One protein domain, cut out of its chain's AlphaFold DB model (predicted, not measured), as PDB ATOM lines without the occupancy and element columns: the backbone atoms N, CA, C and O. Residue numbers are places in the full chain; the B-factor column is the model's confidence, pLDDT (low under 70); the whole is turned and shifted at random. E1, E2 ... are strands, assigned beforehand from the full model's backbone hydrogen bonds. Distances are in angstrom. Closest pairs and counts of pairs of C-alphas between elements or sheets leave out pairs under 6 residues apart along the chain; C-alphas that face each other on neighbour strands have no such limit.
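Overview. This is residues 230 to 385 of the 694 residues of an uncharacterized protein of marine metagenome (UniProt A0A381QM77). Two lobes made of strand pairs and loops stand end to end in a long, narrow rod: one lobe holds E1, E2, E11, E12 and two long loops, the other holds E3 to E10, and the links at residues 263 to 265 and 348 to 351 cross between them. The pairing is nested, E1 with E12, E2 with E11, E3 with E10, E4 with E9, E5 with E8 and E6 with E7, and the hairpin of E6 and E7 is the innermost pair along the chain. In the second lobe the pairs E3 and E10, E4 and E9, and E6 and E7 come close to one another round a loose ring, and the pair E5 and E8 lies toward the first lobe. The printed part has 156 residues with no named helix and twelve named strands, E1 to E12 in order, in six antiparallel two-stranded sheets; the class is all strand. The whole is loose, with a radius of gyration of the C-alphas of 20.2 A and spans of 67 by 28 by 20 A.

Arrangement. Start at E1, residues 230 to 232, and look across to E12, residues 381 to 385: they are antiparallel at 162 degrees, with N 231 and O 381 2.9 A apart. Next, E2, residues 253 to 262, is antiparallel at 163 degrees to E11, residues 352 to 362; N 258 and O 356 are 2.9 A apart. E1 and E11 have 4 pairs of C-alphas within 8 A, the closest those of Ile 230 and Val 352, 7.8 A apart. E11 and E12 are near each other, while E2 and E12 are apart. Residues 242 to 243 pair antiparallel with residues 257 to 258 of E2, and residues 245 to 246 with residues 369 to 370. Farther along, E3, residues 266 to 274, is antiparallel at 157 degrees to E10, residues 341 to 347; N 268 and O 345 are 2.8 A apart. E4, residues 285 to 288, is antiparallel at 143 degrees to E9, residues 330 to 334, with N 286 and O 333 2.8 A apart. E5, residues 293 to 298, is antiparallel at 140 degrees to E8, residues 323 to 325, with N 298 and O 323 2.8 A apart. E5 runs on into E6, residues 301 to 307, across a break of 2 residues, at 45 degrees. E6 and E7, residues 313 to 320, are a hairpin, antiparallel at 154 degrees, with N 303 and O 317 2.9 A apart. Between the pairs, the closest C-alphas of E3 and E7 are those of Val 270 and Ile 316, 7.4 A; of E4 and E6, Ile 285 and Leu 302, 5.7 A; of E9 and E10, Val 331 and Ile 342, 6.6 A; and of E3 and E8, Tyr 266 and Arg 323, 4.7 A.

Along the chain. Find C-alpha 230 at (39.897, 2.773, 17.796), where E1 begins. E2 is 26.5 A long from first to last C-alpha. E3 is 22.8 A long and bends by 54 degrees at residue 269. E6 measures 17.9 A and E7 18.7 A; between them look for C-alpha 309 at (47.383, -24.321, 60.252). E10 is 20.2 A long. E11, the longest strand with 11 residues, is 24.5 A long and bends by 60 degrees at residue 358. E12 ends at C-alpha 385, (36.306, 4.515, 7.701). The shorter strands E4, E5, E8 and E9 lie between E3 and E10 along the chain.

Size, cuts and confidence. The two C-alphas farthest apart are those of Gly 309 and Gly 363, 67.8 A, while those of Ile 230 and Asp 385 are 10.9 A apart. The printed part has no cut. The long links are E1 to E2, with 20 residues, and E11 to E12, with 18. The mean pLDDT of the printed part is 84.4; residues 250 to 251 and 334 to 335 are under 70.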
ATOM      1  N   ILE A 230      40.193   3.408  16.505       88.62
ATOM      2  CA  ILE A 230      39.897   2.773  17.796       88.62
ATOM      3  C   ILE A 230      39.449   3.866  18.772       88.62
ATOM      4  O   ILE A 230      40.175   4.832  18.999       88.62
ATOM      5  N   THR A 231      38.257   3.721  19.351       86.81
ATOM      6  CA  THR A 231      37.691   4.672  20.327       86.81
ATOM      7  C   THR A 231      37.845   4.182  21.765       86.81
ATOM      8  O   THR A 231      38.018   4.991  22.673       86.81
ATOM      9  N   SER A 232      37.829   2.865  21.973       86.44
ATOM     10  CA  SER A 232      38.116   2.203  23.247       86.44
ATOM     11  C   SER A 232      38.933   0.946  22.977       86.44
ATOM     12  O   SER A 232      38.565   0.148  22.117       86.44
ATOM     13  N   THR A 233      40.035   0.764  23.705       84.38
ATOM     14  CA  THR A 233      40.946  -0.374  23.513       84.38
ATOM     15  C   THR A 233      40.433  -1.656  24.173       84.38
ATOM     16  O   THR A 233      40.794  -2.740  23.727       84.38
ATOM     17  N   GLY A 234      39.603  -1.551  25.219       85.62
ATOM     18  CA  GLY A 234      39.195  -2.679  26.070       85.62
ATOM     19  C   GLY A 234      40.379  -3.494  26.618       85.62
ATOM     20  O   GLY A 234      41.505  -2.992  26.657       85.62
ATOM     21  N   ASN A 235      40.132  -4.733  27.058       85.69
ATOM     22  CA  ASN A 235      41.138  -5.658  27.603       85.69
ATOM     23  C   ASN A 235      40.889  -7.122  27.185       85.69
ATOM     24  O   ASN A 235      39.783  -7.502  26.799       85.69
ATOM     25  N   ASN A 236      41.912  -7.968  27.368       83.62
ATOM     26  CA  ASN A 236      41.881  -9.426  27.170       83.62
ATOM     27  C   ASN A 236      41.567  -9.898  25.738       83.62
ATOM     28  O   ASN A 236      40.985 -10.965  25.540       83.62
ATOM     29  N   TYR A 237      41.963  -9.130  24.728       86.25
ATOM     30  CA  TYR A 237      41.882  -9.534  23.331       86.25
ATOM     31  C   TYR A 237      43.083 -10.385  22.906       86.25
ATOM     32  O   TYR A 237      44.169 -10.296  23.476       86.25
ATOM     33  N   MET A 238      42.888 -11.200  21.868       84.19
ATOM     34  CA  MET A 238      43.925 -12.055  21.289       84.19
ATOM     35  C   MET A 238      44.353 -11.529  19.916       84.19
ATOM     36  O   MET A 238      43.534 -11.076  19.112       84.19
ATOM     37  N   LYS A 239      45.658 -11.602  19.633       88.31
ATOM     38  CA  LYS A 239      46.221 -11.212  18.336       88.31
ATOM     39  C   LYS A 239      45.711 -12.149  17.237       88.31
ATOM     40  O   LYS A 239      45.633 -13.359  17.426       88.31
ATOM     41  N   GLY A 240      45.371 -11.587  16.078       84.44
ATOM     42  CA  GLY A 240      44.889 -12.334  14.914       84.44
ATOM     43  C   GLY A 240      43.393 -12.664  14.915       84.44
ATOM     44  O   GLY A 240      42.890 -13.129  13.894       84.44
ATOM     45  N   THR A 241      42.655 -12.382  15.993       88.62
ATOM     46  CA  THR A 241      41.196 -12.563  16.014       88.62
ATOM     47  C   THR A 241      40.528 -11.643  14.992       88.62
ATOM     48  O   THR A 241      40.777 -10.436  14.982       88.62
ATOM     49  N   VAL A 242      39.677 -12.217  14.136       87.81
ATOM     50  CA  VAL A 242      38.861 -11.473  13.168       87.81
ATOM     51  C   VAL A 242      37.602 -10.976  13.864       87.81
ATOM     52  O   VAL A 242      36.833 -11.770  14.403       87.81
ATOM     53  N   ILE A 243      37.389  -9.665  13.838       88.44
ATOM     54  CA  ILE A 243      36.259  -9.023  14.505       88.44
ATOM     55  C   ILE A 243      35.156  -8.768  13.473       88.44
ATOM     56  O   ILE A 243      35.421  -8.147  12.436       88.44
ATOM     57  N   PRO A 244      33.924  -9.254  13.710       85.38
ATOM     58  CA  PRO A 244      32.814  -9.003  12.812       85.38
ATOM     59  C   PRO A 244      32.446  -7.521  12.832       85.38
ATOM     60  O   PRO A 244      32.533  -6.827  13.846       85.38
ATOM     61  N   MET A 245      32.007  -7.033  11.682       84.75
ATOM     62  CA  MET A 245      31.555  -5.661  11.520       84.75
ATOM     63  C   MET A 245      30.029  -5.628  11.505       84.75
ATOM     64  O   MET A 245      29.390  -6.470  10.875       84.75
ATOM     65  N   SER A 246      29.451  -4.636  12.174       82.62
ATOM     66  CA  SER A 246      28.019  -4.361  12.212       82.62
ATOM     67  C   SER A 246      27.732  -2.987  11.600       82.62
ATOM     68  O   SER A 246      28.435  -2.008  11.861       82.62
ATOM     69  N   GLY A 247      26.701  -2.905  10.759       79.50
ATOM     70  CA  GLY A 247      26.345  -1.692  10.016       79.50
ATOM     71  C   GLY A 247      27.056  -1.558   8.662       79.50
ATOM     72  O   GLY A 247      27.495  -2.542   8.075       79.50
ATOM     73  N   GLY A 248      27.128  -0.332   8.136       72.06
ATOM     74  CA  GLY A 248      27.797  -0.032   6.861       72.06
ATOM     75  C   GLY A 248      26.925  -0.081   5.598       72.06
ATOM     76  O   GLY A 248      27.446  -0.010   4.485       72.06
ATOM     77  N   GLY A 249      25.600  -0.172   5.757       72.75
ATOM     78  CA  GLY A 249      24.622  -0.206   4.663       72.75
ATOM     79  C   GLY A 249      24.131  -1.617   4.316       72.75
ATOM     80  O   GLY A 249      24.658  -2.612   4.797       72.75
ATOM     81  N   THR A 250      23.096  -1.721   3.477       67.75
ATOM     82  CA  THR A 250      22.471  -3.008   3.090       67.75
ATOM     83  C   THR A 250      23.273  -3.806   2.061       67.75
ATOM     84  O   THR A 250      22.919  -4.941   1.755       67.75
ATOM     85  N   SER A 251      24.309  -3.198   1.482       68.88
ATOM     86  CA  SER A 251      25.067  -3.737   0.347       68.88
ATOM     87  C   SER A 251      26.559  -3.919   0.642       68.88
ATOM     88  O   SER A 251      27.282  -4.363  -0.243       68.88
ATOM     89  N   GLY A 252      27.023  -3.601   1.855       74.50
ATOM     90  CA  GLY A 252      28.413  -3.810   2.259       74.50
ATOM     91  C   GLY A 252      28.683  -5.281   2.557       74.50
ATOM     92  O   GLY A 252      27.996  -5.879   3.383       74.50
ATOM     93  N   ALA A 253      29.672  -5.875   1.889       75.56
ATOM     94  CA  ALA A 253      30.057  -7.265   2.107       75.56
ATOM     95  C   ALA A 253      31.573  -7.487   1.974       75.56
ATOM     96  O   ALA A 253      32.262  -6.823   1.197       75.56
ATOM     97  N   GLY A 254      32.076  -8.486   2.708       78.00
ATOM     98  CA  GLY A 254      33.408  -9.064   2.505       78.00
ATOM     99  C   GLY A 254      34.591  -8.300   3.104       78.00
ATOM    100  O   GLY A 254      35.723  -8.626   2.749       78.00
ATOM    101  N   ALA A 255      34.374  -7.309   3.980       85.38
ATOM    102  CA  ALA A 255      35.470  -6.741   4.763       85.38
ATOM    103  C   ALA A 255      35.793  -7.623   5.976       85.38
ATOM    104  O   ALA A 255      34.896  -8.079   6.685       85.38
ATOM    105  N   PHE A 256      37.086  -7.832   6.212       86.19
ATOM    106  CA  PHE A 256      37.597  -8.553   7.373       86.19
ATOM    107  C   PHE A 256      38.683  -7.712   8.025       86.19
ATOM    108  O   PHE A 256      39.632  -7.296   7.358       86.19
ATOM    109  N   ILE A 257      38.543  -7.481   9.325       88.62
ATOM    110  CA  ILE A 257      39.508  -6.748  10.137       88.62
ATOM    111  C   ILE A 257      39.948  -7.677  11.260       88.62
ATOM    112  O   ILE A 257      39.111  -8.287  11.927       88.62
ATOM    113  N   SER A 258      41.256  -7.798  11.455       90.50
ATOM    114  CA  SER A 258      41.841  -8.560  12.551       90.50
ATOM    115  C   SER A 258      42.630  -7.663  13.495       90.50
ATOM    116  O   SER A 258      43.051  -6.563  13.139       90.50
ATOM    117  N   ILE A 259      42.834  -8.139  14.719       89.69
ATOM    118  CA  ILE A 259      43.677  -7.456  15.703       89.69
ATOM    119  C   ILE A 259      45.145  -7.693  15.344       89.69
ATOM    120  O   ILE A 259      45.579  -8.844  15.258       89.69
ATOM    121  N   ASP A 260      45.891  -6.612  15.120       87.88
ATOM    122  CA  ASP A 260      47.299  -6.666  14.716       87.88
ATOM    123  C   ASP A 260      48.220  -6.625  15.928       87.88
ATOM    124  O   ASP A 260      49.022  -7.533  16.126       87.88
ATOM    125  N   ASP A 261      48.033  -5.624  16.788       86.50
ATOM    126  CA  ASP A 261      48.820  -5.448  18.001       86.50
ATOM    127  C   ASP A 261      47.937  -5.160  19.208       86.50
ATOM    128  O   ASP A 261      46.872  -4.536  19.118       86.50
ATOM    129  N   LEU A 262      48.442  -5.597  20.359       89.38
ATOM    130  CA  LEU A 262      47.809  -5.446  21.656       89.38
ATOM    131  C   LEU A 262      48.539  -4.389  22.495       89.38
ATOM    132  O   LEU A 262      49.733  -4.132  22.320       89.38
ATOM    133  N   THR A 263      47.823  -3.751  23.414       87.50
ATOM    134  CA  THR A 263      48.413  -2.909  24.449       87.50
ATOM    135  C   THR A 263      49.036  -3.795  25.513       87.50
ATOM    136  O   THR A 263      48.505  -4.851  25.864       87.50
ATOM    137  N   THR A 264      50.158  -3.338  26.053       87.75
ATOM    138  CA  THR A 264      50.812  -4.006  27.166       87.75
ATOM    139  C   THR A 264      50.392  -3.392  28.493       87.75
ATOM    140  O   THR A 264      50.360  -2.170  28.654       87.75
ATOM    141  N   GLY A 265      50.095  -4.258  29.458       86.38
ATOM    142  CA  GLY A 265      49.688  -3.872  30.805       86.38
ATOM    143  C   GLY A 265      50.590  -4.437  31.899       86.38
ATOM    144  O   GLY A 265      51.694  -4.940  31.647       86.38
ATOM    145  N   TYR A 266      50.102  -4.339  33.133       88.12
ATOM    146  CA  TYR A 266      50.735  -4.880  34.338       88.12
ATOM    147  C   TYR A 266      49.698  -5.559  35.240       88.12
ATOM    148  O   TYR A 266      48.495  -5.309  35.125       88.12
ATOM    149  N   ILE A 267      50.161  -6.423  36.148       88.69
ATOM    150  CA  ILE A 267      49.289  -7.108  37.106       88.69
ATOM    151  C   ILE A 267      48.979  -6.166  38.271       88.69
ATOM    152  O   ILE A 267      49.880  -5.695  38.961       88.69
ATOM    153  N   LYS A 268      47.693  -5.886  38.490       87.69
ATOM    154  CA  LYS A 268      47.205  -4.955  39.513       87.69
ATOM    155  C   LYS A 268      46.984  -5.636  40.855       87.69
ATOM    156  O   LYS A 268      47.347  -5.088  41.893       87.69
ATOM    157  N   SER A 269      46.348  -6.803  40.846       85.88
ATOM    158  CA  SER A 269      45.987  -7.513  42.071       85.88
ATOM    159  C   SER A 269      45.912  -9.015  41.858       85.88
ATOM    160  O   SER A 269      45.796  -9.506  40.737       85.88
ATOM    161  N   VAL A 270      45.959  -9.741  42.968       86.75
ATOM    162  CA  VAL A 270      45.922 -11.199  43.014       86.75
ATOM    163  C   VAL A 270      44.773 -11.610  43.925       86.75
ATOM    164  O   VAL A 270      44.695 -11.135  45.057       86.75
ATOM    165  N   THR A 271      43.901 -12.489  43.442       87.88
ATOM    166  CA  THR A 271      42.787 -13.048  44.214       87.88
ATOM    167  C   THR A 271      43.025 -14.536  44.432       87.88
ATOM    168  O   THR A 271      43.286 -15.274  43.482       87.88
ATOM    169  N   ILE A 272      42.937 -14.983  45.683       86.88
ATOM    170  CA  ILE A 272      43.108 -16.392  46.051       86.88
ATOM    171  C   ILE A 272      41.741 -17.073  45.960       86.88
ATOM    172  O   ILE A 272      40.821 -16.698  46.683       86.88
ATOM    173  N   ASN A 273      41.612 -18.074  45.087       85.50
ATOM    174  CA  ASN A 273      40.394 -18.885  44.974       85.50
ATOM    175  C   ASN A 273      40.470 -20.130  45.865       85.50
ATOM    176  O   ASN A 273      39.473 -20.536  46.454       85.50
ATOM    177  N   ASN A 274      41.658 -20.733  45.963       85.00
ATOM    178  CA  ASN A 274      41.950 -21.850  46.856       85.00
ATOM    179  C   ASN A 274      43.376 -21.696  47.393       85.00
ATOM    180  O   ASN A 274      44.310 -21.630  46.597       85.00
ATOM    181  N   GLY A 275      43.533 -21.638  48.718       81.12
ATOM    182  CA  GLY A 275      44.830 -21.473  49.383       81.12
ATOM    183  C   GLY A 275      45.743 -22.701  49.302       81.12
ATOM    184  O   GLY A 275      46.930 -22.581  49.595       81.12
ATOM    185  N   GLY A 276      45.226 -23.862  48.886       85.19
ATOM    186  CA  GLY A 276      45.993 -25.106  48.822       85.19
ATOM    187  C   GLY A 276      46.409 -25.621  50.206       85.19
ATOM    188  O   GLY A 276      45.790 -25.289  51.214       85.19
ATOM    189  N   SER A 277      47.449 -26.453  50.256       84.62
ATOM    190  CA  SER A 277      48.012 -26.998  51.503       84.62
ATOM    191  C   SER A 277      49.519 -27.221  51.385       84.62
ATOM    192  O   SER A 277      49.991 -27.572  50.303       84.62
ATOM    193  N   GLY A 278      50.255 -27.105  52.494       82.50
ATOM    194  CA  GLY A 278      51.701 -27.364  52.544       82.50
ATOM    195  C   GLY A 278      52.612 -26.194  52.144       82.50
ATOM    196  O   GLY A 278      53.817 -26.389  52.022       82.50
ATOM    197  N   TYR A 279      52.069 -24.990  51.957       85.56
ATOM    198  CA  TYR A 279      52.848 -23.783  51.680       85.56
ATOM    199  C   TYR A 279      53.516 -23.234  52.940       85.56
ATOM    200  O   TYR A 279      52.952 -23.278  54.037       85.56
ATOM    201  N   VAL A 280      54.702 -22.655  52.765       85.00
ATOM    202  CA  VAL A 280      55.452 -21.968  53.822       85.00
ATOM    203  C   VAL A 280      55.554 -20.476  53.496       85.00
ATOM    204  O   VAL A 280      55.598 -20.063  52.337       85.00
ATOM    205  N   VAL A 281      55.573 -19.630  54.531       86.12
ATOM    206  CA  VAL A 281      55.789 -18.185  54.362       86.12
ATOM    207  C   VAL A 281      57.141 -17.945  53.690       86.12
ATOM    208  O   VAL A 281      58.170 -18.399  54.185       86.12
ATOM    209  N   GLY A 282      57.136 -17.193  52.589       83.25
ATOM    210  CA  GLY A 282      58.317 -16.958  51.757       83.25
ATOM    211  C   GLY A 282      58.401 -17.832  50.503       83.25
ATOM    212  O   GLY A 282      59.307 -17.624  49.696       83.25
ATOM    213  N   ASP A 283      57.460 -18.757  50.297       86.62
ATOM    214  CA  ASP A 283      57.373 -19.521  49.054       86.62
ATOM    215  C   ASP A 283      57.096 -18.594  47.858       86.62
ATOM    216  O   ASP A 283      56.202 -17.736  47.890       86.62
ATOM    217  N   LYS A 284      57.874 -18.786  46.786       85.81
ATOM    218  CA  LYS A 284      57.677 -18.118  45.495       85.81
ATOM    219  C   LYS A 284      56.718 -18.925  44.637       85.81
ATOM    220  O   LYS A 284      56.860 -20.140  44.510       85.81
ATOM    221  N   ILE A 285      55.770 -18.231  44.022       86.50
ATOM    222  CA  ILE A 285      54.787 -18.842  43.129       86.50
ATOM    223  C   ILE A 285      55.326 -18.772  41.700       86.50
ATOM    224  O   ILE A 285      55.799 -17.721  41.262       86.50
ATOM    225  N   ASN A 286      55.248 -19.888  40.978       84.69
ATOM    226  CA  ASN A 286      55.650 -19.960  39.584       84.69
ATOM    227  C   ASN A 286      54.504 -19.467  38.702       84.69
ATOM    228  O   ASN A 286      53.322 -19.739  38.920       84.69
ATOM    229  N   ILE A 287      54.882 -18.697  37.693       85.44
ATOM    230  CA  ILE A 287      53.948 -18.052  36.786       85.44
ATOM    231  C   ILE A 287      54.342 -18.504  35.399       85.44
ATOM    232  O   ILE A 287      55.471 -18.270  34.958       85.44
ATOM    233  N   ASP A 288      53.414 -19.178  34.741       83.94
ATOM    234  CA  ASP A 288      53.551 -19.516  33.346       83.94
ATOM    235  C   ASP A 288      53.184 -18.282  32.518       83.94
ATOM    236  O   ASP A 288      52.064 -17.769  32.544       83.94
ATOM    237  N   ASN A 289      54.201 -17.753  31.844       83.19
ATOM    238  CA  ASN A 289      54.089 -16.574  30.998       83.19
ATOM    239  C   ASN A 289      54.125 -16.945  29.503       83.19
ATOM    240  O   ASN A 289      54.381 -16.070  28.674       83.19
ATOM    241  N   THR A 290      53.919 -18.222  29.163       82.69
ATOM    242  CA  THR A 290      53.857 -18.691  27.773       82.69
ATOM    243  C   THR A 290      52.812 -17.880  27.006       82.69
ATOM    244  O   THR A 290      51.684 -17.721  27.465       82.69
ATOM    245  N   ASP A 291      53.226 -17.297  25.877       79.56
ATOM    246  CA  ASP A 291      52.416 -16.433  25.003       79.56
ATOM    247  C   ASP A 291      51.748 -15.214  25.681       79.56
ATOM    248  O   ASP A 291      50.844 -14.594  25.120       79.56
ATOM    249  N   ALA A 292      52.210 -14.823  26.875       80.94
ATOM    250  CA  ALA A 292      51.624 -13.733  27.664       80.94
ATOM    251  C   ALA A 292      52.476 -12.452  27.706       80.94
ATOM    252  O   ALA A 292      52.007 -11.420  28.197       80.94
ATOM    253  N   LEU A 293      53.711 -12.493  27.199       83.56
ATOM    254  CA  LEU A 293      54.703 -11.418  27.302       83.56
ATOM    255  C   LEU A 293      55.117 -10.864  25.934       83.56
ATOM    256  O   LEU A 293      55.290 -11.607  24.974       83.56
ATOM    257  N   ASP A 294      55.335  -9.553  25.892       82.38
ATOM    258  CA  ASP A 294      55.994  -8.849  24.789       82.38
ATOM    259  C   ASP A 294      57.538  -8.944  24.886       82.38
ATOM    260  O   ASP A 294      58.088  -9.299  25.931       82.38
ATOM    261  N   ILE A 295      58.256  -8.587  23.816       73.56
ATOM    262  CA  ILE A 295      59.723  -8.731  23.679       73.56
ATOM    263  C   ILE A 295      60.507  -8.012  24.799       73.56
ATOM    264  O   ILE A 295      61.545  -8.509  25.233       73.56
ATOM    265  N   ASP A 296      59.991  -6.892  25.323       73.75
ATOM    266  CA  ASP A 296      60.618  -6.086  26.392       73.75
ATOM    267  C   ASP A 296      59.956  -6.256  27.778       73.75
ATOM    268  O   ASP A 296      60.087  -5.413  28.684       73.75
ATOM    269  N   ALA A 297      59.191  -7.332  27.957       80.12
ATOM    270  CA  ALA A 297      58.390  -7.533  29.150       80.12
ATOM    271  C   ALA A 297      59.213  -7.990  30.371       80.12
ATOM    272  O   ALA A 297      60.306  -8.548  30.278       80.12
ATOM    273  N   ARG A 298      58.673  -7.732  31.565       84.50
ATOM    274  CA  ARG A 298      59.202  -8.211  32.847       84.50
ATOM    275  C   ARG A 298      58.133  -9.001  33.570       84.50
ATOM    276  O   ARG A 298      56.998  -8.539  33.680       84.50
ATOM    277  N   THR A 299      58.532 -10.137  34.120       85.75
ATOM    278  CA  THR A 299      57.633 -11.034  34.835       85.75
ATOM    279  C   THR A 299      57.170 -10.445  36.169       85.75
ATOM    280  O   THR A 299      57.887  -9.698  36.845       85.75
ATOM    281  N   VAL A 300      55.936 -10.776  36.535       86.19
ATOM    282  CA  VAL A 300      55.369 -10.558  37.864       86.19
ATOM    283  C   VAL A 300      56.014 -11.526  38.856       86.19
ATOM    284  O   VAL A 300      56.382 -12.647  38.505       86.19
ATOM    285  N   SER A 301      56.192 -11.080  40.097       87.06
ATOM    286  CA  SER A 301      56.725 -11.900  41.183       87.06
ATOM    287  C   SER A 301      55.779 -11.854  42.376       87.06
ATOM    288  O   SER A 301      55.392 -10.774  42.833       87.06
ATOM    289  N   LEU A 302      55.382 -13.040  42.836       87.00
ATOM    290  CA  LEU A 302      54.392 -13.253  43.885       87.00
ATOM    291  C   LEU A 302      55.025 -14.046  45.027       87.00
ATOM    292  O   LEU A 302      55.659 -15.078  44.793       87.00
ATOM    293  N   LEU A 303      54.804 -13.571  46.251       87.75
ATOM    294  CA  LEU A 303      55.352 -14.158  47.468       87.75
ATOM    295  C   LEU A 303      54.242 -14.461  48.476       87.75
ATOM    296  O   LEU A 303      53.413 -13.598  48.781       87.75
ATOM    297  N   VAL A 304      54.260 -15.670  49.036       86.44
ATOM    298  CA  VAL A 304      53.358 -16.079  50.121       86.44
ATOM    299  C   VAL A 304      53.733 -15.356  51.418       86.44
ATOM    300  O   VAL A 304      54.869 -15.460  51.888       86.44
ATOM    301  N   ARG A 305      52.779 -14.629  52.017       88.00
ATOM    302  CA  ARG A 305      52.999 -13.828  53.235       88.00
ATOM    303  C   ARG A 305      52.420 -14.459  54.493       88.00
ATOM    304  O   ARG A 305      53.041 -14.357  55.547       88.00
ATOM    305  N   GLU A 306      51.262 -15.097  54.384       85.62
ATOM    306  CA  GLU A 306      50.578 -15.747  55.503       85.62
ATOM    307  C   GLU A 306      49.996 -17.094  55.058       85.62
ATOM    308  O   GLU A 306      49.536 -17.229  53.919       85.62
ATOM    309  N   VAL A 307      50.041 -18.076  55.963       86.75
ATOM    310  CA  VAL A 307      49.509 -19.432  55.773       86.75
ATOM    311  C   VAL A 307      48.709 -19.870  57.005       86.75
ATOM    312  O   VAL A 307      48.997 -19.435  58.122       86.75
ATOM    313  N   ASP A 308      47.703 -20.720  56.813       85.38
ATOM    314  CA  ASP A 308      46.894 -21.306  57.883       85.38
ATOM    315  C   ASP A 308      47.557 -22.539  58.539       85.38
ATOM    316  O   ASP A 308      48.661 -22.952  58.183       85.38
ATOM    317  N   GLY A 309      46.877 -23.152  59.516       76.19
ATOM    318  CA  GLY A 309      47.383 -24.321  60.252       76.19
ATOM    319  C   GLY A 309      47.558 -25.603  59.421       76.19
ATOM    320  O   GLY A 309      48.159 -26.554  59.913       76.19
ATOM    321  N   SER A 310      47.056 -25.634  58.185       78.56
ATOM    322  CA  SER A 310      47.262 -26.705  57.198       78.56
ATOM    323  C   SER A 310      48.267 -26.332  56.098       78.56
ATOM    324  O   SER A 310      48.512 -27.118  55.177       78.56
ATOM    325  N   GLY A 311      48.878 -25.145  56.188       77.62
ATOM    326  CA  GLY A 311      49.750 -24.597  55.153       77.62
ATOM    327  C   GLY A 311      48.981 -24.084  53.934       77.62
ATOM    328  O   GLY A 311      49.523 -24.098  52.835       77.62
ATOM    329  N   GLY A 312      47.716 -23.692  54.086       84.75
ATOM    330  CA  GLY A 312      46.944 -23.018  53.045       84.75
ATOM    331  C   GLY A 312      47.246 -21.523  53.019       84.75
ATOM    332  O   GLY A 312      47.256 -20.871  54.058       84.75
ATOM    333  N   VAL A 313      47.513 -20.961  51.843       84.19
ATOM    334  CA  VAL A 313      47.884 -19.550  51.669       84.19
ATOM    335  C   VAL A 313      46.693 -18.628  51.943       84.19
ATOM    336  O   VAL A 313      45.675 -18.707  51.257       84.19
ATOM    337  N   THR A 314      46.835 -17.709  52.902       85.25
ATOM    338  CA  THR A 314      45.805 -16.711  53.248       85.25
ATOM    339  C   THR A 314      46.117 -15.316  52.710       85.25
ATOM    340  O   THR A 314      45.201 -14.521  52.505       85.25
ATOM    341  N   SER A 315      47.392 -15.007  52.448       85.31
ATOM    342  CA  SER A 315      47.820 -13.706  51.920       85.31
ATOM    343  C   SER A 315      49.030 -13.838  51.000       85.31
ATOM    344  O   SER A 315      50.009 -14.512  51.329       85.31
ATOM    345  N   ILE A 316      48.973 -13.156  49.852       86.56
ATOM    346  CA  ILE A 316      50.038 -13.091  48.845       86.56
ATOM    347  C   ILE A 316      50.376 -11.626  48.603       86.56
ATOM    348  O   ILE A 316      49.490 -10.795  48.418       86.56
ATOM    349  N   THR A 317      51.667 -11.310  48.589       87.56
ATOM    350  CA  THR A 317      52.167  -9.977  48.241       87.56
ATOM    351  C   THR A 317      52.787 -10.003  46.847       87.56
ATOM    352  O   THR A 317      53.511 -10.935  46.498       87.56
ATOM    353  N   ILE A 318      52.510  -8.967  46.053       87.69
ATOM    354  CA  ILE A 318      53.164  -8.736  44.762       87.69
ATOM    355  C   ILE A 318      54.487  -8.008  45.037       87.69
ATOM    356  O   ILE A 318      54.469  -6.844  45.430       87.69
ATOM    357  N   GLU A 319      55.626  -8.674  44.841       87.56
ATOM    358  CA  GLU A 319      56.951  -8.036  44.966       87.56
ATOM    359  C   GLU A 319      57.246  -7.130  43.766       87.56
ATOM    360  O   GLU A 319      57.824  -6.052  43.900       87.56
ATOM    361  N   SER A 320      56.814  -7.559  42.579       87.56
ATOM    362  CA  SER A 320      56.896  -6.791  41.338       87.56
ATOM    363  C   SER A 320      55.661  -7.094  40.494       87.56
ATOM    364  O   SER A 320      55.443  -8.268  40.198       87.56
ATOM    365  N   PRO A 321      54.869  -6.091  40.071       82.19
ATOM    366  CA  PRO A 321      53.668  -6.301  39.251       82.19
ATOM    367  C   PRO A 321      53.973  -6.747  37.810       82.19
ATOM    368  O   PRO A 321      53.053  -7.066  37.054       82.19
ATOM    369  N   GLY A 322      55.254  -6.764  37.425       86.25
ATOM    370  CA  GLY A 322      55.690  -6.981  36.050       86.25
ATOM    371  C   GLY A 322      55.214  -5.872  35.103       86.25
ATOM    372  O   GLY A 322      54.561  -4.911  35.507       86.25
ATOM    373  N   ARG A 323      55.601  -5.955  33.832       86.25
ATOM    374  CA  ARG A 323      55.168  -5.033  32.765       86.25
ATOM    375  C   ARG A 323      55.304  -5.725  31.419       86.25
ATOM    376  O   ARG A 323      56.154  -6.598  31.300       86.25
ATOM    377  N   GLY A 324      54.573  -5.289  30.402       84.44
ATOM    378  CA  GLY A 324      54.700  -5.888  29.067       84.44
ATOM    379  C   GLY A 324      53.773  -7.084  28.846       84.44
ATOM    380  O   GLY A 324      54.029  -7.890  27.960       84.44
ATOM    381  N   TYR A 325      52.722  -7.220  29.659       86.62
ATOM    382  CA  TYR A 325      51.758  -8.306  29.520       86.62
ATOM    383  C   TYR A 325      50.775  -8.027  28.385       86.62
ATOM    384  O   TYR A 325      50.063  -7.021  28.435       86.62
ATOM    385  N   ILE A 326      50.731  -8.920  27.394       84.75
ATOM    386  CA  ILE A 326      49.769  -8.906  26.275       84.75
ATOM    387  C   ILE A 326      48.559  -9.809  26.537       84.75
ATOM    388  O   ILE A 326      47.490  -9.572  25.989       84.75
ATOM    389  N   ALA A 327      48.711 -10.803  27.412       84.75
ATOM    390  CA  ALA A 327      47.638 -11.647  27.918       84.75
ATOM    391  C   ALA A 327      47.848 -11.891  29.418       84.75
ATOM    392  O   ALA A 327      48.933 -11.648  29.955       84.75
ATOM    393  N   LEU A 328      46.800 -12.336  30.115       84.88
ATOM    394  CA  LEU A 328      46.916 -12.697  31.525       84.88
ATOM    395  C   LEU A 328      47.740 -13.989  31.655       84.88
ATOM    396  O   LEU A 328      47.352 -14.998  31.066       84.88
ATOM    397  N   PRO A 329      48.846 -13.984  32.419       85.62
ATOM    398  CA  PRO A 329      49.624 -15.192  32.641       85.62
ATOM    399  C   PRO A 329      48.861 -16.163  33.546       85.62
ATOM    400  O   PRO A 329      48.038 -15.758  34.375       85.62
ATOM    401  N   THR A 330      49.153 -17.451  33.412       83.75
ATOM    402  CA  THR A 330      48.545 -18.499  34.231       83.75
ATOM    403  C   THR A 330      49.455 -18.839  35.406       83.75
ATOM    404  O   THR A 330      50.682 -18.760  35.344       83.75
ATOM    405  N   VAL A 331      48.853 -19.188  36.539       83.06
ATOM    406  CA  VAL A 331      49.609 -19.642  37.710       83.06
ATOM    407  C   VAL A 331      49.766 -21.154  37.592       83.06
ATOM    408  O   VAL A 331      48.785 -21.883  37.704       83.06
ATOM    409  N   SER A 332      50.990 -21.623  37.348       71.88
ATOM    410  CA  SER A 332      51.311 -23.040  37.108       71.88
ATOM    411  C   SER A 332      51.660 -23.816  38.387       71.88
ATOM    412  O   SER A 332      52.165 -24.934  38.327       71.88
ATOM    413  N   GLY A 333      51.371 -23.236  39.556       71.81
ATOM    414  CA  GLY A 333      51.800 -23.744  40.861       71.81
ATOM    415  C   GLY A 333      53.090 -23.070  41.332       71.81
ATOM    416  O   GLY A 333      53.429 -21.990  40.869       71.81
ATOM    417  N   GLY A 334      53.800 -23.658  42.294       68.31
ATOM    418  CA  GLY A 334      55.046 -23.116  42.861       68.31
ATOM    419  C   GLY A 334      55.110 -23.299  44.374       68.31
ATOM    420  O   GLY A 334      54.091 -23.602  44.982       68.31
ATOM    421  N   GLY A 335      56.283 -23.118  44.981       67.94
ATOM    422  CA  GLY A 335      56.480 -23.312  46.423       67.94
ATOM    423  C   GLY A 335      56.450 -24.774  46.882       67.94
ATOM    424  O   GLY A 335      56.562 -25.699  46.080       67.94
ATOM    425  N   SER A 336      56.324 -24.966  48.194       80.56
ATOM    426  CA  SER A 336      56.405 -26.274  48.862       80.56
ATOM    427  C   SER A 336      55.062 -27.023  48.913       80.56
ATOM    428  O   SER A 336      55.018 -28.189  49.306       80.56
ATOM    429  N   GLY A 337      53.964 -26.346  48.557       80.44
ATOM    430  CA  GLY A 337      52.597 -26.847  48.680       80.44
ATOM    431  C   GLY A 337      51.945 -27.278  47.363       80.44
ATOM    432  O   GLY A 337      52.497 -27.114  46.277       80.44
ATOM    433  N   SER A 338      50.718 -27.793  47.476       83.25
ATOM    434  CA  SER A 338      49.902 -28.292  46.359       83.25
ATOM    435  C   SER A 338      48.518 -27.633  46.320       83.25
ATOM    436  O   SER A 338      47.988 -27.213  47.350       83.25
ATOM    437  N   ASN A 339      47.889 -27.616  45.137       81.94
ATOM    438  CA  ASN A 339      46.503 -27.171  44.896       81.94
ATOM    439  C   ASN A 339      46.192 -25.685  45.181       81.94
ATOM    440  O   ASN A 339      45.040 -25.333  45.444       81.94
ATOM    441  N   LEU A 340      47.186 -24.797  45.096       83.38
ATOM    442  CA  LEU A 340      46.960 -23.349  45.105       83.38
ATOM    443  C   LEU A 340      46.311 -22.898  43.790       83.38
ATOM    444  O   LEU A 340      46.864 -23.107  42.712       83.38
ATOM    445  N   SER A 341      45.151 -22.248  43.882       84.19
ATOM    446  CA  SER A 341      44.460 -21.640  42.743       84.19
ATOM    447  C   SER A 341      44.310 -20.143  42.969       84.19
ATOM    448  O   SER A 341      43.701 -19.696  43.946       84.19
ATOM    449  N   ILE A 342      44.872 -19.371  42.046       84.50
ATOM    450  CA  ILE A 342      44.953 -17.916  42.104       84.50
ATOM    451  C   ILE A 342      44.472 -17.343  40.776       84.50
ATOM    452  O   ILE A 342      44.867 -17.817  39.712       84.50
ATOM    453  N   THR A 343      43.678 -16.278  40.837       86.38
ATOM    454  CA  THR A 343      43.338 -15.456  39.675       86.38
ATOM    455  C   THR A 343      44.100 -14.141  39.741       86.38
ATOM    456  O   THR A 343      44.002 -13.393  40.715       86.38
ATOM    457  N   LEU A 344      44.856 -13.850  38.685       86.19
ATOM    458  CA  LEU A 344      45.533 -12.572  38.506       86.19
ATOM    459  C   LEU A 344      44.588 -11.586  37.824       86.19
ATOM    460  O   LEU A 344      43.895 -11.930  36.870       86.19
ATOM    461  N   VAL A 345      44.577 -10.352  38.315       85.50
ATOM    462  CA  VAL A 345      43.811  -9.251  37.737       85.50
ATOM    463  C   VAL A 345      44.804  -8.223  37.222       85.50
ATOM    464  O   VAL A 345      45.584  -7.655  37.989       85.50
ATOM    465  N   GLY A 346      44.787  -8.003  35.912       84.75
ATOM    466  CA  GLY A 346      45.615  -7.014  35.235       84.75
ATOM    467  C   GLY A 346      44.874  -5.731  34.892       84.75
ATOM    468  O   GLY A 346      43.647  -5.691  34.893       84.75
ATOM    469  N   GLU A 347      45.633  -4.687  34.574       84.81
ATOM    470  CA  GLU A 347      45.114  -3.426  34.042       84.81
ATOM    471  C   GLU A 347      45.778  -3.126  32.689       84.81
ATOM    472  O   GLU A 347      47.001  -3.235  32.567       84.81
ATOM    473  N   ASN A 348      44.978  -2.760  31.679       82.88
ATOM    474  CA  ASN A 348      45.408  -2.475  30.297       82.88
ATOM    475  C   ASN A 348      46.128  -3.641  29.586       82.88
ATOM    476  O   ASN A 348      46.893  -3.423  28.641       82.88
ATOM    477  N   ILE A 349      45.902  -4.878  30.043       85.19
ATOM    478  CA  ILE A 349      46.471  -6.091  29.444       85.19
ATOM    479  C   ILE A 349      45.614  -6.511  28.252       85.19
ATOM    480  O   ILE A 349      44.410  -6.736  28.390       85.19
ATOM    481  N   GLY A 350      46.247  -6.652  27.088       83.19
ATOM    482  CA  GLY A 350      45.589  -7.201  25.908       83.19
ATOM    483  C   GLY A 350      44.500  -6.298  25.338       83.19
ATOM    484  O   GLY A 350      43.521  -6.801  24.804       83.19
ATOM    485  N   GLY A 351      44.606  -4.978  25.482       86.94
ATOM    486  CA  GLY A 351      43.718  -4.045  24.784       86.94
ATOM    487  C   GLY A 351      44.062  -3.959  23.299       86.94
ATOM    488  O   GLY A 351      45.192  -4.213  22.901       86.94
ATOM    489  N   VAL A 352      43.111  -3.594  22.448       87.56
ATOM    490  CA  VAL A 352      43.345  -3.422  21.008       87.56
ATOM    491  C   VAL A 352      44.183  -2.161  20.777       87.56
ATOM    492  O   VAL A 352      43.706  -1.052  21.004       87.56
ATOM    493  N   LYS A 353      45.434  -2.317  20.326       88.31
ATOM    494  CA  LYS A 353      46.342  -1.199  20.007       88.31
ATOM    495  C   LYS A 353      46.317  -0.852  18.524       88.31
ATOM    496  O   LYS A 353      46.330   0.326  18.176       88.31
ATOM    497  N   ALA A 354      46.304  -1.868  17.666       86.88
ATOM    498  CA  ALA A 354      46.248  -1.702  16.221       86.88
ATOM    499  C   ALA A 354      45.344  -2.761  15.589       86.88
ATOM    500  O   ALA A 354      45.309  -3.917  16.017       86.88
ATOM    501  N   LEU A 355      44.622  -2.347  14.552       88.75
ATOM    502  CA  LEU A 355      43.780  -3.201  13.728       88.75
ATOM    503  C   LEU A 355      44.394  -3.297  12.333       88.75
ATOM    504  O   LEU A 355      44.895  -2.312  11.792       88.75
ATOM    505  N   LYS A 356      44.330  -4.487  11.744       88.94
ATOM    506  CA  LYS A 356      44.777  -4.760  10.383       88.94
ATOM    507  C   LYS A 356      43.581  -5.106   9.519       88.94
ATOM    508  O   LYS A 356      42.837  -6.046   9.799       88.94
ATOM    509  N   ILE A 357      43.423  -4.369   8.427       88.44
ATOM    510  CA  ILE A 357      42.434  -4.682   7.399       88.44
ATOM    511  C   ILE A 357      42.984  -5.850   6.572       88.44
ATOM    512  O   ILE A 357      43.981  -5.711   5.867       88.44
ATOM    513  N   VAL A 358      42.352  -7.018   6.683       85.50
ATOM    514  CA  VAL A 358      42.694  -8.224   5.908       85.50
ATOM    515  C   VAL A 358      42.037  -8.167   4.532       85.50
ATOM    516  O   VAL A 358      42.645  -8.531   3.530       85.50
ATOM    517  N   ASN A 359      40.796  -7.682   4.474       86.56
ATOM    518  CA  ASN A 359      40.107  -7.392   3.224       86.56
ATOM    519  C   ASN A 359      39.319  -6.092   3.369       86.56
ATOM    520  O   ASN A 359      38.536  -5.946   4.305       86.56
ATOM    521  N   ASN A 360      39.499  -5.173   2.422       87.12
ATOM    522  CA  ASN A 360      38.797  -3.891   2.380       87.12
ATOM    523  C   ASN A 360      37.292  -4.042   2.053       87.12
ATOM    524  O   ASN A 360      36.526  -3.095   2.219       87.12
ATOM    525  N   GLY A 361      36.848  -5.219   1.585       87.50
ATOM    526  CA  GLY A 361      35.461  -5.476   1.190       87.50
ATOM    527  C   GLY A 361      34.957  -4.570   0.056       87.50
ATOM    528  O   GLY A 361      35.745  -3.912  -0.633       87.50
ATOM    529  N   TYR A 362      33.644  -4.568  -0.182       88.06
ATOM    530  CA  TYR A 362      33.006  -3.723  -1.199       88.06
ATOM    531  C   TYR A 362      31.544  -3.410  -0.851       88.06
ATOM    532  O   TYR A 362      30.852  -4.231  -0.251       88.06
ATOM    533  N   GLY A 363      31.059  -2.240  -1.277       83.50
ATOM    534  CA  GLY A 363      29.638  -1.871  -1.235       83.50
ATOM    535  C   GLY A 363      29.184  -1.184   0.054       83.50
ATOM    536  O   GLY A 363      27.983  -1.018   0.264       83.50
ATOM    537  N   TYR A 364      30.121  -0.776   0.911       86.56
ATOM    538  CA  TYR A 364      29.816  -0.027   2.131       86.56
ATOM    539  C   TYR A 364      29.355   1.379   1.766       86.56
ATOM    540  O   TYR A 364      30.038   2.027   0.984       86.56
ATOM    541  N   THR A 365      28.225   1.848   2.306       84.50
ATOM    542  CA  THR A 365      27.673   3.197   2.042       84.50
ATOM    543  C   THR A 365      27.756   4.147   3.234       84.50
ATOM    544  O   THR A 365      27.564   5.353   3.085       84.50
ATOM    545  N   SER A 366      28.065   3.618   4.413       86.81
ATOM    546  CA  SER A 366      28.324   4.364   5.642       86.81
ATOM    547  C   SER A 366      29.441   3.686   6.430       86.81
ATOM    548  O   SER A 366      29.750   2.527   6.166       86.81
ATOM    549  N   ASN A 367      30.036   4.390   7.393       87.50
ATOM    550  CA  ASN A 367      31.104   3.856   8.239       87.50
ATOM    551  C   ASN A 367      30.536   2.755   9.164       87.50
ATOM    552  O   ASN A 367      29.664   3.048   9.988       87.50
ATOM    553  N   PRO A 368      30.963   1.488   9.023       88.50
ATOM    554  CA  PRO A 368      30.547   0.399   9.900       88.50
ATOM    555  C   PRO A 368      31.264   0.450  11.258       88.50
ATOM    556  O   PRO A 368      32.381   0.949  11.385       88.50
ATOM    557  N   THR A 369      30.630  -0.126  12.276       88.69
ATOM    558  CA  THR A 369      31.201  -0.291  13.621       88.69
ATOM    559  C   THR A 369      31.658  -1.730  13.827       88.69
ATOM    560  O   THR A 369      30.975  -2.658  13.400       88.69
ATOM    561  N   LEU A 370      32.790  -1.938  14.490       86.19
ATOM    562  CA  LEU A 370      33.281  -3.269  14.850       86.19
ATOM    563  C   LEU A 370      32.576  -3.778  16.115       86.19
ATOM    564  O   LEU A 370      32.480  -3.046  17.102       86.19
ATOM    565  N   ASP A 371      32.078  -5.016  16.079       86.62
ATOM    566  CA  ASP A 371      31.374  -5.641  17.201       86.62
ATOM    567  C   ASP A 371      32.314  -6.552  17.997       86.62
ATOM    568  O   ASP A 371      32.629  -7.675  17.601       86.62
ATOM    569  N   PHE A 372      32.749  -6.048  19.151       85.75
ATOM    570  CA  PHE A 372      33.628  -6.759  20.074       85.75
ATOM    571  C   PHE A 372      32.871  -7.532  21.164       85.75
ATOM    572  O   PHE A 372      33.521  -8.149  21.998       85.75
ATOM    573  N   SER A 373      31.531  -7.538  21.184       84.12
ATOM    574  CA  SER A 373      30.733  -8.073  22.305       84.12
ATOM    575  C   SER A 373      30.975  -9.557  22.623       84.12
ATOM    576  O   SER A 373      30.805  -9.974  23.767       84.12
ATOM    577  N   GLY A 374      31.393 -10.349  21.631       80.81
ATOM    578  CA  GLY A 374      31.734 -11.768  21.779       80.81
ATOM    579  C   GLY A 374      33.219 -12.066  22.016       80.81
ATOM    580  O   GLY A 374      33.588 -13.238  22.046       80.81
ATOM    581  N   TYR A 375      34.072 -11.046  22.146       84.69
ATOM    582  CA  TYR A 375      35.528 -11.197  22.208       84.69
ATOM    583  C   TYR A 375      36.139 -10.376  23.349       84.69
ATOM    584  O   TYR A 375      35.713  -9.254  23.626       84.69
ATOM    585  N   GLY A 376      37.185 -10.917  23.979       82.94
ATOM    586  CA  GLY A 376      37.869 -10.266  25.098       82.94
ATOM    587  C   GLY A 376      36.911  -9.907  26.235       82.94
ATOM    588  O   GLY A 376      36.140 -10.754  26.685       82.94
ATOM    589  N   ASP A 377      36.955  -8.655  26.695       83.19
ATOM    590  CA  ASP A 377      36.037  -8.120  27.710       83.19
ATOM    591  C   ASP A 377      34.768  -7.453  27.139       83.19
ATOM    592  O   ASP A 377      33.916  -6.995  27.901       83.19
ATOM    593  N   GLY A 378      34.628  -7.392  25.811       83.12
ATOM    594  CA  GLY A 378      33.487  -6.771  25.136       83.12
ATOM    595  C   GLY A 378      33.401  -5.244  25.252       83.12
ATOM    596  O   GLY A 378      32.388  -4.671  24.856       83.12
ATOM    597  N   THR A 379      34.427  -4.571  25.785       84.69
ATOM    598  CA  THR A 379      34.413  -3.113  26.024       84.69
ATOM    599  C   THR A 379      35.186  -2.300  24.984       84.69
ATOM    600  O   THR A 379      35.121  -1.062  24.990       84.69
ATOM    601  N   ALA A 380      35.910  -2.963  24.078       86.19
ATOM    602  CA  ALA A 380      36.539  -2.289  22.953       86.19
ATOM    603  C   ALA A 380      35.493  -1.777  21.959       86.19
ATOM    604  O   ALA A 380      34.432  -2.369  21.749       86.19
ATOM    605  N   SER A 381      35.810  -0.654  21.327       87.06
ATOM    606  CA  SER A 381      34.995  -0.073  20.271       87.06
ATOM    607  C   SER A 381      35.909   0.543  19.225       87.06
ATOM    608  O   SER A 381      36.904   1.198  19.546       87.06
ATOM    609  N   ALA A 382      35.580   0.297  17.962       88.62
ATOM    610  CA  ALA A 382      36.290   0.841  16.822       88.62
ATOM    611  C   ALA A 382      35.315   1.070  15.661       88.62
ATOM    612  O   ALA A 382      34.330   0.342  15.497       88.62
ATOM    613  N   VAL A 383      35.593   2.095  14.865       89.12
ATOM    614  CA  VAL A 383      34.827   2.467  13.672       89.12
ATOM    615  C   VAL A 383      35.730   2.285  12.462       89.12
ATOM    616  O   VAL A 383      36.903   2.650  12.505       89.12
ATOM    617  N   ALA A 384      35.202   1.701  11.391       88.88
ATOM    618  CA  ALA A 384      35.925   1.592  10.133       88.88
ATOM    619  C   ALA A 384      35.532   2.754   9.214       88.88
ATOM    620  O   ALA A 384      34.346   3.026   9.014       88.88
ATOM    621  N   ASP A 385      36.520   3.428   8.642       88.19
ATOM    622  CA  ASP A 385      36.306   4.515   7.701       88.19
ATOM    623  C   ASP A 385      36.182   3.970   6.281       88.19
ATOM    624  O   ASP A 385      36.954   3.113   5.840       88.19
TER     625      ASP A 385